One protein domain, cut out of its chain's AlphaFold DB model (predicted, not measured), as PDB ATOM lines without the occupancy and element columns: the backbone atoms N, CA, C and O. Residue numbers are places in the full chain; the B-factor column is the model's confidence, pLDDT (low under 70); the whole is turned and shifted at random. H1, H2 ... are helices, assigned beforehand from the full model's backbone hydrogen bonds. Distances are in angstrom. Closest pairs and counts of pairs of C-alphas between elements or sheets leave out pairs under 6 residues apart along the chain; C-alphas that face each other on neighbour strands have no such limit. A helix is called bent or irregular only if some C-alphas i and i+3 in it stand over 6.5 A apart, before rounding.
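Overview. This is residues 99 to 125 and 276 to 331 of the 538 residues of the protein "UvrA_DNA-bind domain-containing protein" of Acidobacteria bacterium (UniProt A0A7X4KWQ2). Four helices stand side by side at four corners, in the ring order H1, H4, H3, H2; long, kinked H4 packs on H1 and H3, and short H2 closes the ring loosely. The 83 printed residues, with four named helices, H1 to H4 in chain order, and no named strand, are all helix in class, compact, with a radius of gyration of the C-alphas of 12.2 A and spans of 35, 26 and 20 A.

Arrangement. H1, residues 104 to 115, touches residues 313 to 324 alone of H4, residues 304 to 331, opposite ways at a shallow tilt of 13 degrees; the closest C-alphas, of Ile 104 and Met 320, are 5.5 A apart. H2, residues 282 to 287, is close to but not clearly touching H1; the closest C-alphas, of Phe 112 and Val 282, are 7.4 A apart. H3, residues 290 to 302, touches H4 in a helical hairpin; the closest C-alphas, of Asp 294 and Arg 321, are 5.9 A apart. Every O i to N i+4 pair is within hydrogen-bond range in H1, H2 and H3, and 20 of 24 in H4.

Along the chain. H1 starts at C-alpha 104 (-51.786, -41.928, -36.816). H3 is 18.6 A long. H4, 32.4 A, ends at C-alpha 331 (-60.327, -26.985, -37.743); it is irregular, C-alphas 308 and 311 being 8.4 A apart, with a kink of 99 degrees near residue 311.

Size, cuts and confidence. Residues 126 to 275 are not printed; C-alphas 125 and 276 are 15.3 A apart. No printed residue is under 70 in pLDDT.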
ATOM      1  N   GLY A  99     -58.035 -42.073 -35.387       91.06
ATOM      2  CA  GLY A  99     -56.653 -42.547 -35.430       91.06
ATOM      3  C   GLY A  99     -56.408 -43.684 -36.422       91.06
ATOM      4  O   GLY A  99     -55.328 -43.747 -37.003       91.06
ATOM      5  N   THR A 100     -57.391 -44.563 -36.653       89.25
ATOM      6  CA  THR A 100     -57.262 -45.613 -37.679       89.25
ATOM      7  C   THR A 100     -57.442 -45.090 -39.098       89.25
ATOM      8  O   THR A 100     -56.758 -45.558 -39.995       89.25
ATOM      9  N   VAL A 101     -58.336 -44.122 -39.323       86.50
ATOM     10  CA  VAL A 101     -58.573 -43.569 -40.670       86.50
ATOM     11  C   VAL A 101     -57.417 -42.679 -41.119       86.50
ATOM     12  O   VAL A 101     -57.108 -42.619 -42.305       86.50
ATOM     13  N   THR A 102     -56.779 -41.990 -40.177       89.06
ATOM     14  CA  THR A 102     -55.641 -41.106 -40.443       89.06
ATOM     15  C   THR A 102     -54.301 -41.837 -40.405       89.06
ATOM     16  O   THR A 102     -53.275 -41.207 -40.632       89.06
ATOM     17  N   GLU A 103     -54.292 -43.138 -40.088       90.44
ATOM     18  CA  GLU A 103     -53.094 -43.962 -39.857       90.44
ATOM     19  C   GLU A 103     -52.177 -43.467 -38.719       90.44
ATOM     20  O   GLU A 103     -51.160 -44.095 -38.430       90.44
ATOM     21  N   ILE A 104     -52.547 -42.411 -37.982       93.94
ATOM     22  CA  ILE A 104     -51.786 -41.928 -36.816       93.94
ATOM     23  C   ILE A 104     -51.662 -43.044 -35.772       93.94
ATOM     24  O   ILE A 104     -50.599 -43.254 -35.190       93.94
ATOM     25  N   TYR A 105     -52.726 -43.829 -35.588       94.06
ATOM     26  CA  TYR A 105     -52.711 -44.959 -34.663       94.06
ATOM     27  C   TYR A 105     -51.711 -46.048 -35.078       94.06
ATOM     28  O   TYR A 105     -51.142 -46.717 -34.222       94.06
ATOM     29  N   THR A 106     -51.441 -46.217 -36.376       93.25
ATOM     30  CA  THR A 106     -50.438 -47.170 -36.876       93.25
ATOM     31  C   THR A 106     -49.032 -46.772 -36.431       93.25
ATOM     32  O   THR A 106     -48.273 -47.624 -35.966       93.25
ATOM     33  N   TYR A 107     -48.707 -45.480 -36.485       94.56
ATOM     34  CA  TYR A 107     -47.433 -44.960 -35.988       94.56
ATOM     35  C   TYR A 107     -47.335 -45.015 -34.460       94.56
ATOM     36  O   TYR A 107     -46.307 -45.455 -33.949       94.56
ATOM     37  N   LEU A 108     -48.413 -44.693 -33.735       94.88
ATOM     38  CA  LEU A 108     -48.455 -44.849 -32.275       94.88
ATOM     39  C   LEU A 108     -48.179 -46.296 -31.855       94.88
ATOM     40  O   LEU A 108     -47.366 -46.543 -30.973       94.88
ATOM     41  N   ARG A 109     -48.791 -47.275 -32.528       95.69
ATOM     42  CA  ARG A 109     -48.538 -48.697 -32.257       95.69
ATOM     43  C   ARG A 109     -47.070 -49.076 -32.420       95.69
ATOM     44  O   ARG A 109     -46.566 -49.881 -31.643       95.69
ATOM     45  N   MET A 110     -46.400 -48.538 -33.441       94.50
ATOM     46  CA  MET A 110     -44.968 -48.765 -33.642       94.50
ATOM     47  C   MET A 110     -44.147 -48.119 -32.525       94.50
ATOM     48  O   MET A 110     -43.285 -48.795 -31.968       94.50
ATOM     49  N   LEU A 111     -44.475 -46.876 -32.157       93.56
ATOM     50  CA  LEU A 111     -43.823 -46.131 -31.081       93.56
ATOM     51  C   LEU A 111     -43.891 -46.894 -29.747       93.56
ATOM     52  O   LEU A 111     -42.852 -47.227 -29.184       93.56
ATOM     53  N   PHE A 112     -45.091 -47.278 -29.296       95.50
ATOM     54  CA  PHE A 112     -45.265 -48.049 -28.057       95.50
ATOM     55  C   PHE A 112     -44.603 -49.425 -28.109       95.50
ATOM     56  O   PHE A 112     -44.035 -49.866 -27.118       95.50
ATOM     57  N   SER A 113     -44.638 -50.109 -29.256       95.19
ATOM     58  CA  SER A 113     -44.042 -51.446 -29.348       95.19
ATOM     59  C   SER A 113     -42.523 -51.465 -29.251       95.19
ATOM     60  O   SER A 113     -41.964 -52.465 -28.822       95.19
ATOM     61  N   ARG A 114     -41.855 -50.392 -29.686       91.19
ATOM     62  CA  ARG A 114     -40.389 -50.322 -29.711       91.19
ATOM     63  C   ARG A 114     -39.823 -49.621 -28.487       91.19
ATOM     64  O   ARG A 114     -38.735 -49.970 -28.049       91.19
ATOM     65  N   TYR A 115     -40.558 -48.647 -27.957       91.19
ATOM     66  CA  TYR A 115     -40.031 -47.722 -26.957       91.19
ATOM     67  C   TYR A 115     -40.887 -47.619 -25.698       91.19
ATOM     68  O   TYR A 115     -40.524 -46.905 -24.769       91.19
ATOM     69  N   GLY A 116     -42.020 -48.318 -25.657       93.25
ATOM     70  CA  GLY A 116     -42.839 -48.411 -24.463       93.25
ATOM     71  C   GLY A 116     -42.272 -49.412 -23.458       93.25
ATOM     72  O   GLY A 116     -41.746 -50.465 -23.832       93.25
ATOM     73  N   ARG A 117     -42.406 -49.097 -22.170       94.00
ATOM     74  CA  ARG A 117     -42.019 -49.956 -21.047       94.00
ATOM     75  C   ARG A 117     -43.249 -50.283 -20.183       94.00
ATOM     76  O   ARG A 117     -44.060 -49.392 -19.960       94.00
ATOM     77  N   PRO A 118     -43.410 -51.527 -19.696       95.56
ATOM     78  CA  PRO A 118     -42.624 -52.712 -20.045       95.56
ATOM     79  C   PRO A 118     -42.865 -53.154 -21.499       95.56
ATOM     80  O   PRO A 118     -43.894 -52.845 -22.101       95.56
ATOM     81  N   PHE A 119     -41.925 -53.911 -22.070       94.69
ATOM     82  CA  PHE A 119     -42.123 -54.501 -23.394       94.69
ATOM     83  C   PHE A 119     -43.143 -55.640 -23.304       94.69
ATOM     84  O   PHE A 119     -42.918 -56.637 -22.625       94.69
ATOM     85  N   THR A 120     -44.265 -55.505 -24.009       92.31
ATOM     86  CA  THR A 120     -45.338 -56.519 -24.025       92.31
ATOM     87  C   THR A 120     -45.456 -57.237 -25.371       92.31
ATOM     88  O   THR A 120     -46.227 -58.188 -25.508       92.31
ATOM     89  N   GLY A 121     -44.670 -56.822 -26.369       93.94
ATOM     90  CA  GLY A 121     -44.604 -57.395 -27.709       93.94
ATOM     91  C   GLY A 121     -44.688 -56.348 -28.819       93.94
ATOM     92  O   GLY A 121     -44.707 -55.140 -28.591       93.94
ATOM     93  N   TRP A 122     -44.755 -56.828 -30.059       95.19
ATOM     94  CA  TRP A 122     -44.711 -55.978 -31.247       95.19
ATOM     95  C   TRP A 122     -46.012 -55.202 -31.502       95.19
ATOM     96  O   TRP A 122     -47.035 -55.387 -30.844       95.19
ATOM     97  N   SER A 123     -45.999 -54.355 -32.534       95.62
ATOM     98  CA  SER A 123     -47.066 -53.395 -32.857       95.62
ATOM     99  C   SER A 123     -48.483 -53.979 -32.944       95.62
ATOM    100  O   SER A 123     -49.456 -53.245 -32.769       95.62
ATOM    101  N   HIS A 124     -48.654 -55.273 -33.231       95.31
ATOM    102  CA  HIS A 124     -49.965 -55.930 -33.280       95.31
ATOM    103  C   HIS A 124     -50.642 -56.035 -31.900       95.31
ATOM    104  O   HIS A 124     -51.870 -56.055 -31.843       95.31
ATOM    105  N   ARG A 125     -49.886 -56.019 -30.793       95.75
ATOM    106  CA  ARG A 125     -50.440 -55.991 -29.425       95.75
ATOM    107  C   ARG A 125     -51.021 -54.647 -29.010       95.75
ATOM    108  O   ARG A 125     -51.865 -54.591 -28.129       95.75
ATOM    109  N   LEU A 276     -44.750 -44.709 -22.371       93.69
ATOM    110  CA  LEU A 276     -43.625 -43.967 -22.924       93.69
ATOM    111  C   LEU A 276     -43.035 -43.053 -21.840       93.69
ATOM    112  O   LEU A 276     -43.650 -42.846 -20.790       93.69
ATOM    113  N   ALA A 277     -41.860 -42.479 -22.108       88.69
ATOM    114  CA  ALA A 277     -41.197 -41.567 -21.182       88.69
ATOM    115  C   ALA A 277     -42.136 -40.429 -20.741       88.69
ATOM    116  O   ALA A 277     -42.884 -39.872 -21.546       88.69
ATOM    117  N   GLY A 278     -42.117 -40.100 -19.446       86.38
ATOM    118  CA  GLY A 278     -43.075 -39.170 -18.838       86.38
ATOM    119  C   GLY A 278     -44.424 -39.782 -18.436       86.38
ATOM    120  O   GLY A 278     -45.352 -39.033 -18.141       86.38
ATOM    121  N   GLY A 279     -44.556 -41.115 -18.423       91.50
ATOM    122  CA  GLY A 279     -45.763 -41.809 -17.946       91.50
ATOM    123  C   GLY A 279     -46.939 -41.749 -18.928       91.50
ATOM    124  O   GLY A 279     -48.115 -41.766 -18.539       91.50
ATOM    125  N   TRP A 280     -46.645 -41.615 -20.224       94.81
ATOM    126  CA  TRP A 280     -47.668 -41.531 -21.263       94.81
ATOM    127  C   TRP A 280     -48.115 -42.922 -21.696       94.81
ATOM    128  O   TRP A 280     -47.410 -43.620 -22.424       94.81
ATOM    129  N   THR A 281     -49.323 -43.314 -21.297       96.69
ATOM    130  CA  THR A 281     -49.958 -44.540 -21.792       96.69
ATOM    131  C   THR A 281     -50.642 -44.312 -23.134       96.69
ATOM    132  O   THR A 281     -51.067 -43.203 -23.477       96.69
ATOM    133  N   VAL A 282     -50.837 -45.397 -23.887       95.75
ATOM    134  CA  VAL A 282     -51.570 -45.354 -25.161       95.75
ATOM    135  C   VAL A 282     -52.988 -44.812 -24.985       95.75
ATOM    136  O   VAL A 282     -53.460 -44.085 -25.851       95.75
ATOM    137  N   GLY A 283     -53.644 -45.123 -23.860       94.75
ATOM    138  CA  GLY A 283     -54.989 -44.645 -23.536       94.75
ATOM    139  C   GLY A 283     -55.053 -43.127 -23.412       94.75
ATOM    140  O   GLY A 283     -55.893 -42.503 -24.051       94.75
ATOM    141  N   ARG A 284     -54.109 -42.529 -22.674       95.12
ATOM    142  CA  ARG A 284     -54.038 -41.069 -22.514       95.12
ATOM    143  C   ARG A 284     -53.854 -40.378 -23.862       95.12
ATOM    144  O   ARG A 284     -54.655 -39.522 -24.216       95.12
ATOM    145  N   LEU A 285     -52.882 -40.822 -24.662       95.75
ATOM    146  CA  LEU A 285     -52.584 -40.187 -25.951       95.75
ATOM    147  C   LEU A 285     -53.744 -40.254 -26.952       95.75
ATOM    148  O   LEU A 285     -53.912 -39.345 -27.762       95.75
ATOM    149  N   VAL A 286     -54.537 -41.329 -26.941       94.81
ATOM    150  CA  VAL A 286     -55.637 -41.474 -27.907       94.81
ATOM    151  C   VAL A 286     -56.899 -40.724 -27.500       94.81
ATOM    152  O   VAL A 286     -57.738 -40.468 -28.368       94.81
ATOM    153  N   ASP A 287     -57.034 -40.394 -26.217       94.38
ATOM    154  CA  ASP A 287     -58.188 -39.686 -25.667       94.38
ATOM    155  C   ASP A 287     -57.959 -38.164 -25.561       94.38
ATOM    156  O   ASP A 287     -58.949 -37.430 -25.555       94.38
ATOM    157  N   CYS A 288     -56.706 -37.685 -25.593       94.06
ATOM    158  CA  CYS A 288     -56.359 -36.262 -25.714       94.06
ATOM    159  C   CYS A 288     -56.946 -35.604 -26.978       94.06
ATOM    160  O   CYS A 288     -57.148 -36.251 -28.016       94.06
ATOM    161  N   GLU A 289     -57.166 -34.287 -26.907       96.06
ATOM    162  CA  GLU A 289     -57.452 -33.482 -28.100       96.06
ATOM    163  C   GLU A 289     -56.257 -33.513 -29.064       96.06
ATOM    164  O   GLU A 289     -55.105 -33.613 -28.640       96.06
ATOM    165  N   LEU A 290     -56.490 -33.406 -30.378       94.31
ATOM    166  CA  LEU A 290     -55.399 -33.466 -31.363       94.31
ATOM    167  C   LEU A 290     -54.371 -32.343 -31.160       94.31
ATOM    168  O   LEU A 290     -53.191 -32.541 -31.441       94.31
ATOM    169  N   THR A 291     -54.817 -31.177 -30.688       94.69
ATOM    170  CA  THR A 291     -53.966 -30.028 -30.343       94.69
ATOM    171  C   THR A 291     -53.030 -30.336 -29.182       94.69
ATOM    172  O   THR A 291     -51.855 -29.988 -29.234       94.69
ATOM    173  N   GLU A 292     -53.539 -31.003 -28.148       95.69
ATOM    174  CA  GLU A 292     -52.750 -31.470 -27.012       95.69
ATOM    175  C   GLU A 292     -51.799 -32.587 -27.444       95.69
ATOM    176  O   GLU A 292     -50.611 -32.532 -27.145       95.69
ATOM    177  N   LEU A 293     -52.281 -33.548 -28.235       96.00
ATOM    178  CA  LEU A 293     -51.457 -34.637 -28.745       96.00
ATOM    179  C   LEU A 293     -50.267 -34.133 -29.578       96.00
ATOM    180  O   LEU A 293     -49.175 -34.679 -29.447       96.00
ATOM    181  N   ASP A 294     -50.439 -33.103 -30.416       95.19
ATOM    182  CA  ASP A 294     -49.316 -32.528 -31.176       95.19
ATOM    183  C   ASP A 294     -48.231 -31.944 -30.257       95.19
ATOM    184  O   ASP A 294     -47.046 -32.130 -30.540       95.19
ATOM    185  N   ARG A 295     -48.625 -31.304 -29.145       94.00
ATOM    186  CA  ARG A 295     -47.694 -30.782 -28.130       94.00
ATOM    187  C   ARG A 295     -46.996 -31.909 -27.380       94.00
ATOM    188  O   ARG A 295     -45.778 -31.908 -27.279       94.00
ATOM    189  N   VAL A 296     -47.743 -32.916 -26.933       93.44
ATOM    190  CA  VAL A 296     -47.167 -34.064 -26.217       93.44
ATOM    191  C   VAL A 296     -46.155 -34.805 -27.089       93.44
ATOM    192  O   VAL A 296     -45.108 -35.226 -26.609       93.44
ATOM    193  N   LEU A 297     -46.427 -34.948 -28.388       92.75
ATOM    194  CA  LEU A 297     -45.485 -35.556 -29.325       92.75
ATOM    195  C   LEU A 297     -44.217 -34.712 -29.531       92.75
ATOM    196  O   LEU A 297     -43.146 -35.274 -29.747       92.75
ATOM    197  N   GLU A 298     -44.325 -33.385 -29.476       91.38
ATOM    198  CA  GLU A 298     -43.176 -32.473 -29.494       91.38
ATOM    199  C   GLU A 298     -42.316 -32.615 -28.243       91.38
ATOM    200  O   GLU A 298     -41.108 -32.813 -28.343       91.38
ATOM    201  N   GLU A 299     -42.950 -32.584 -27.075       90.06
ATOM    202  CA  GLU A 299     -42.285 -32.761 -25.786       90.06
ATOM    203  C   GLU A 299     -41.612 -34.127 -25.695       90.06
ATOM    204  O   GLU A 299     -40.478 -34.224 -25.238       90.06
ATOM    205  N   LEU A 300     -42.275 -35.179 -26.186       87.38
ATOM    206  CA  LEU A 300     -41.727 -36.530 -26.220       87.38
ATOM    207  C   LEU A 300     -40.447 -36.597 -27.055       87.38
ATOM    208  O   LEU A 300     -39.509 -37.275 -26.652       87.38
ATOM    209  N   LEU A 301     -40.376 -35.871 -28.176       84.62
ATOM    210  CA  LEU A 301     -39.142 -35.773 -28.955       84.62
ATOM    211  C   LEU A 301     -38.044 -35.001 -28.238       84.62
ATOM    212  O   LEU A 301     -36.882 -35.285 -28.486       84.62
ATOM    213  N   ALA A 302     -38.377 -34.028 -27.395       86.06
ATOM    214  CA  ALA A 302     -37.384 -33.214 -26.706       86.06
ATOM    215  C   ALA A 302     -36.694 -33.948 -25.544       86.06
ATOM    216  O   ALA A 302     -35.618 -33.522 -25.140       86.06
ATOM    217  N   ARG A 303     -37.266 -35.045 -25.026       83.44
ATOM    218  CA  ARG A 303     -36.720 -35.750 -23.853       83.44
ATOM    219  C   ARG A 303     -35.406 -36.473 -24.148       83.44
ATOM    220  O   ARG A 303     -35.278 -37.144 -25.173       83.44
ATOM    221  N   ASP A 304     -34.508 -36.444 -23.169       83.38
ATOM    222  CA  ASP A 304     -33.207 -37.126 -23.207       83.38
ATOM    223  C   ASP A 304     -33.335 -38.658 -23.239       83.38
ATOM    224  O   ASP A 304     -32.465 -39.344 -23.770       83.38
ATOM    225  N   ASP A 305     -34.464 -39.204 -22.762       82.12
ATOM    226  CA  ASP A 305     -34.790 -40.641 -22.805       82.12
ATOM    227  C   ASP A 305     -34.675 -41.249 -24.219       82.12
ATOM    228  O   ASP A 305     -34.486 -42.457 -24.380       82.12
ATOM    229  N   TYR A 306     -34.822 -40.415 -25.254       81.44
ATOM    230  CA  TYR A 306     -34.780 -40.824 -26.653       81.44
ATOM    231  C   TYR A 306     -33.489 -40.433 -27.369       81.44
ATOM    232  O   TYR A 306     -33.391 -40.740 -28.553       81.44
ATOM    233  N   GLU A 307     -32.502 -39.823 -26.702       79.50
ATOM    234  CA  GLU A 307     -31.258 -39.352 -27.335       79.50
ATOM    235  C   GLU A 307     -30.587 -40.417 -28.227       79.50
ATOM    236  O   GLU A 307     -30.351 -40.134 -29.403       79.50
ATOM    237  N   PRO A 308     -30.402 -41.683 -27.787       77.44
ATOM    238  CA  PRO A 308     -29.709 -42.696 -28.595       77.44
ATOM    239  C   PRO A 308     -30.482 -43.151 -29.844       77.44
ATOM    240  O   PRO A 308     -29.941 -43.828 -30.714       77.44
ATOM    241  N   ILE A 309     -31.778 -42.850 -29.907       80.88
ATOM    242  CA  ILE A 309     -32.730 -43.340 -30.917       80.88
ATOM    243  C   ILE A 309     -33.545 -42.194 -31.529       80.88
ATOM    244  O   ILE A 309     -34.576 -42.432 -32.174       80.88
ATOM    245  N   ARG A 310     -33.083 -40.953 -31.323       83.12
ATOM    246  CA  ARG A 310     -33.824 -39.721 -31.586       83.12
ATOM    247  C   ARG A 310     -34.263 -39.653 -33.038       83.12
ATOM    248  O   ARG A 310     -35.426 -39.365 -33.287       83.12
ATOM    249  N   ASP A 311     -33.413 -40.045 -33.983       84.38
ATOM    250  CA  ASP A 311     -33.715 -40.010 -35.421       84.38
ATOM    251  C   ASP A 311     -34.878 -40.928 -35.829       84.38
ATOM    252  O   ASP A 311     -35.747 -40.568 -36.636       84.38
ATOM    253  N   VAL A 312     -34.940 -42.130 -35.248       84.62
ATOM    254  CA  VAL A 312     -35.991 -43.106 -35.564       84.62
ATOM    255  C   VAL A 312     -37.320 -42.657 -34.963       84.62
ATOM    256  O   VAL A 312     -38.358 -42.692 -35.635       84.62
ATOM    257  N   VAL A 313     -37.292 -42.188 -33.713       87.00
ATOM    258  CA  VAL A 313     -38.471 -41.633 -33.038       87.00
ATOM    259  C   VAL A 313     -38.940 -40.369 -33.761       87.00
ATOM    260  O   VAL A 313     -40.124 -40.260 -34.082       87.00
ATOM    261  N   ALA A 314     -38.023 -39.473 -34.131       87.31
ATOM    262  CA  ALA A 314     -38.282 -38.257 -34.898       87.31
ATOM    263  C   ALA A 314     -38.949 -38.557 -36.234       87.31
ATOM    264  O   ALA A 314     -39.896 -37.866 -36.606       87.31
ATOM    265  N   THR A 315     -38.546 -39.623 -36.927       89.44
ATOM    266  CA  THR A 315     -39.185 -40.032 -38.183       89.44
ATOM    267  C   THR A 315     -40.652 -40.418 -37.973       89.44
ATOM    268  O   THR A 315     -41.533 -39.952 -38.704       89.44
ATOM    269  N   LEU A 316     -40.947 -41.248 -36.966       90.56
ATOM    270  CA  LEU A 316     -42.319 -41.669 -36.657       90.56
ATOM    271  C   LEU A 316     -43.173 -40.485 -36.197       90.56
ATOM    272  O   LEU A 316     -44.290 -40.289 -36.683       90.56
ATOM    273  N   VAL A 317     -42.636 -39.680 -35.283       90.94
ATOM    274  CA  VAL A 317     -43.339 -38.535 -34.713       90.94
ATOM    275  C   VAL A 317     -43.577 -37.457 -35.763       90.94
ATOM    276  O   VAL A 317     -44.698 -36.971 -35.866       90.94
ATOM    277  N   SER A 318     -42.605 -37.144 -36.619       89.25
ATOM    278  CA  SER A 318     -42.776 -36.150 -37.687       89.25
ATOM    279  C   SER A 318     -43.895 -36.533 -38.657       89.25
ATOM    280  O   SER A 318     -44.684 -35.680 -39.063       89.25
ATOM    281  N   ARG A 319     -44.036 -37.826 -38.989       90.38
ATOM    282  CA  ARG A 319     -45.155 -38.321 -39.814       90.38
ATOM    283  C   ARG A 319     -46.508 -38.156 -39.116       90.38
ATOM    284  O   ARG A 319     -47.479 -37.740 -39.757       90.38
ATOM    285  N   MET A 320     -46.573 -38.443 -37.814       93.44
ATOM    286  CA  MET A 320     -47.783 -38.229 -37.013       93.44
ATOM    287  C   MET A 320     -48.138 -36.744 -36.924       93.44
ATOM    288  O   MET A 320     -49.255 -36.376 -37.281       93.44
ATOM    289  N   ARG A 321     -47.185 -35.895 -36.530       93.56
ATOM    290  CA  ARG A 321     -47.361 -34.443 -36.387       93.56
ATOM    291  C   ARG A 321     -47.741 -33.773 -37.700       93.56
ATOM    292  O   ARG A 321     -48.657 -32.961 -37.713       93.56
ATOM    293  N   GLY A 322     -47.143 -34.166 -38.827       90.19
ATOM    294  CA  GLY A 322     -47.551 -33.667 -40.146       90.19
ATOM    295  C   GLY A 322     -49.030 -33.943 -40.442       90.19
ATOM    296  O   GLY A 322     -49.761 -33.059 -40.882       90.19
ATOM    297  N   THR A 323     -49.508 -35.148 -40.120       89.88
ATOM    298  CA  THR A 323     -50.928 -35.500 -40.280       89.88
ATOM    299  C   THR A 323     -51.820 -34.769 -39.268       89.88
ATOM    300  O   THR A 323     -52.893 -34.295 -39.636       89.88
ATOM    301  N   LEU A 324     -51.389 -34.653 -38.008       91.56
ATOM    302  CA  LEU A 324     -52.121 -33.952 -36.948       91.56
ATOM    303  C   LEU A 324     -52.290 -32.469 -37.258       91.56
ATOM    304  O   LEU A 324     -53.409 -31.968 -37.191       91.56
ATOM    305  N   ARG A 325     -51.219 -31.783 -37.660       90.44
ATOM    306  CA  ARG A 325     -51.248 -30.359 -38.010       90.44
ATOM    307  C   ARG A 325     -52.211 -30.087 -39.157       90.44
ATOM    308  O   ARG A 325     -53.060 -29.219 -39.017       90.44
ATOM    309  N   HIS A 326     -52.224 -30.922 -40.202       85.44
ATOM    310  CA  HIS A 326     -53.237 -30.808 -41.257       85.44
ATOM    311  C   HIS A 326     -54.677 -30.916 -40.719       85.44
ATOM    312  O   HIS A 326     -55.558 -30.175 -41.151       85.44
ATOM    313  N   LEU A 327     -54.942 -31.822 -39.772       85.56
ATOM    314  CA  LEU A 327     -56.264 -31.954 -39.145       85.56
ATOM    315  C   LEU A 327     -56.606 -30.735 -38.271       85.56
ATOM    316  O   LEU A 327     -57.742 -30.253 -38.292       85.56
ATOM    317  N   ILE A 328     -55.631 -30.214 -37.530       87.12
ATOM    318  CA  ILE A 328     -55.779 -29.010 -36.708       87.12
ATOM    319  C   ILE A 328     -56.080 -27.796 -37.597       87.12
ATOM    320  O   ILE A 328     -57.051 -27.088 -37.331       87.12
ATOM    321  N   ASP A 329     -55.349 -27.620 -38.699       82.69
ATOM    322  CA  ASP A 329     -55.510 -26.514 -39.652       82.69
ATOM    323  C   ASP A 329     -56.882 -26.526 -40.343       82.69
ATOM    324  O   ASP A 329     -57.507 -25.479 -40.555       82.69
ATOM    325  N   ILE A 330     -57.404 -27.724 -40.639       83.12
ATOM    326  CA  ILE A 330     -58.769 -27.925 -41.160       83.12
ATOM    327  C   ILE A 330     -59.838 -27.558 -40.107       83.12
ATOM    328  O   ILE A 330     -61.003 -27.349 -40.454       83.12
ATOM    329  N   GLY A 331     -59.456 -27.415 -38.836       81.88
ATOM    330  CA  GLY A 331     -60.327 -26.985 -37.743       81.88
ATOM    331  C   GLY A 331     -60.968 -28.138 -36.971       81.88
ATOM    332  O   GLY A 331     -61.999 -27.940 -36.327       81.88
TER     333      GLY A 331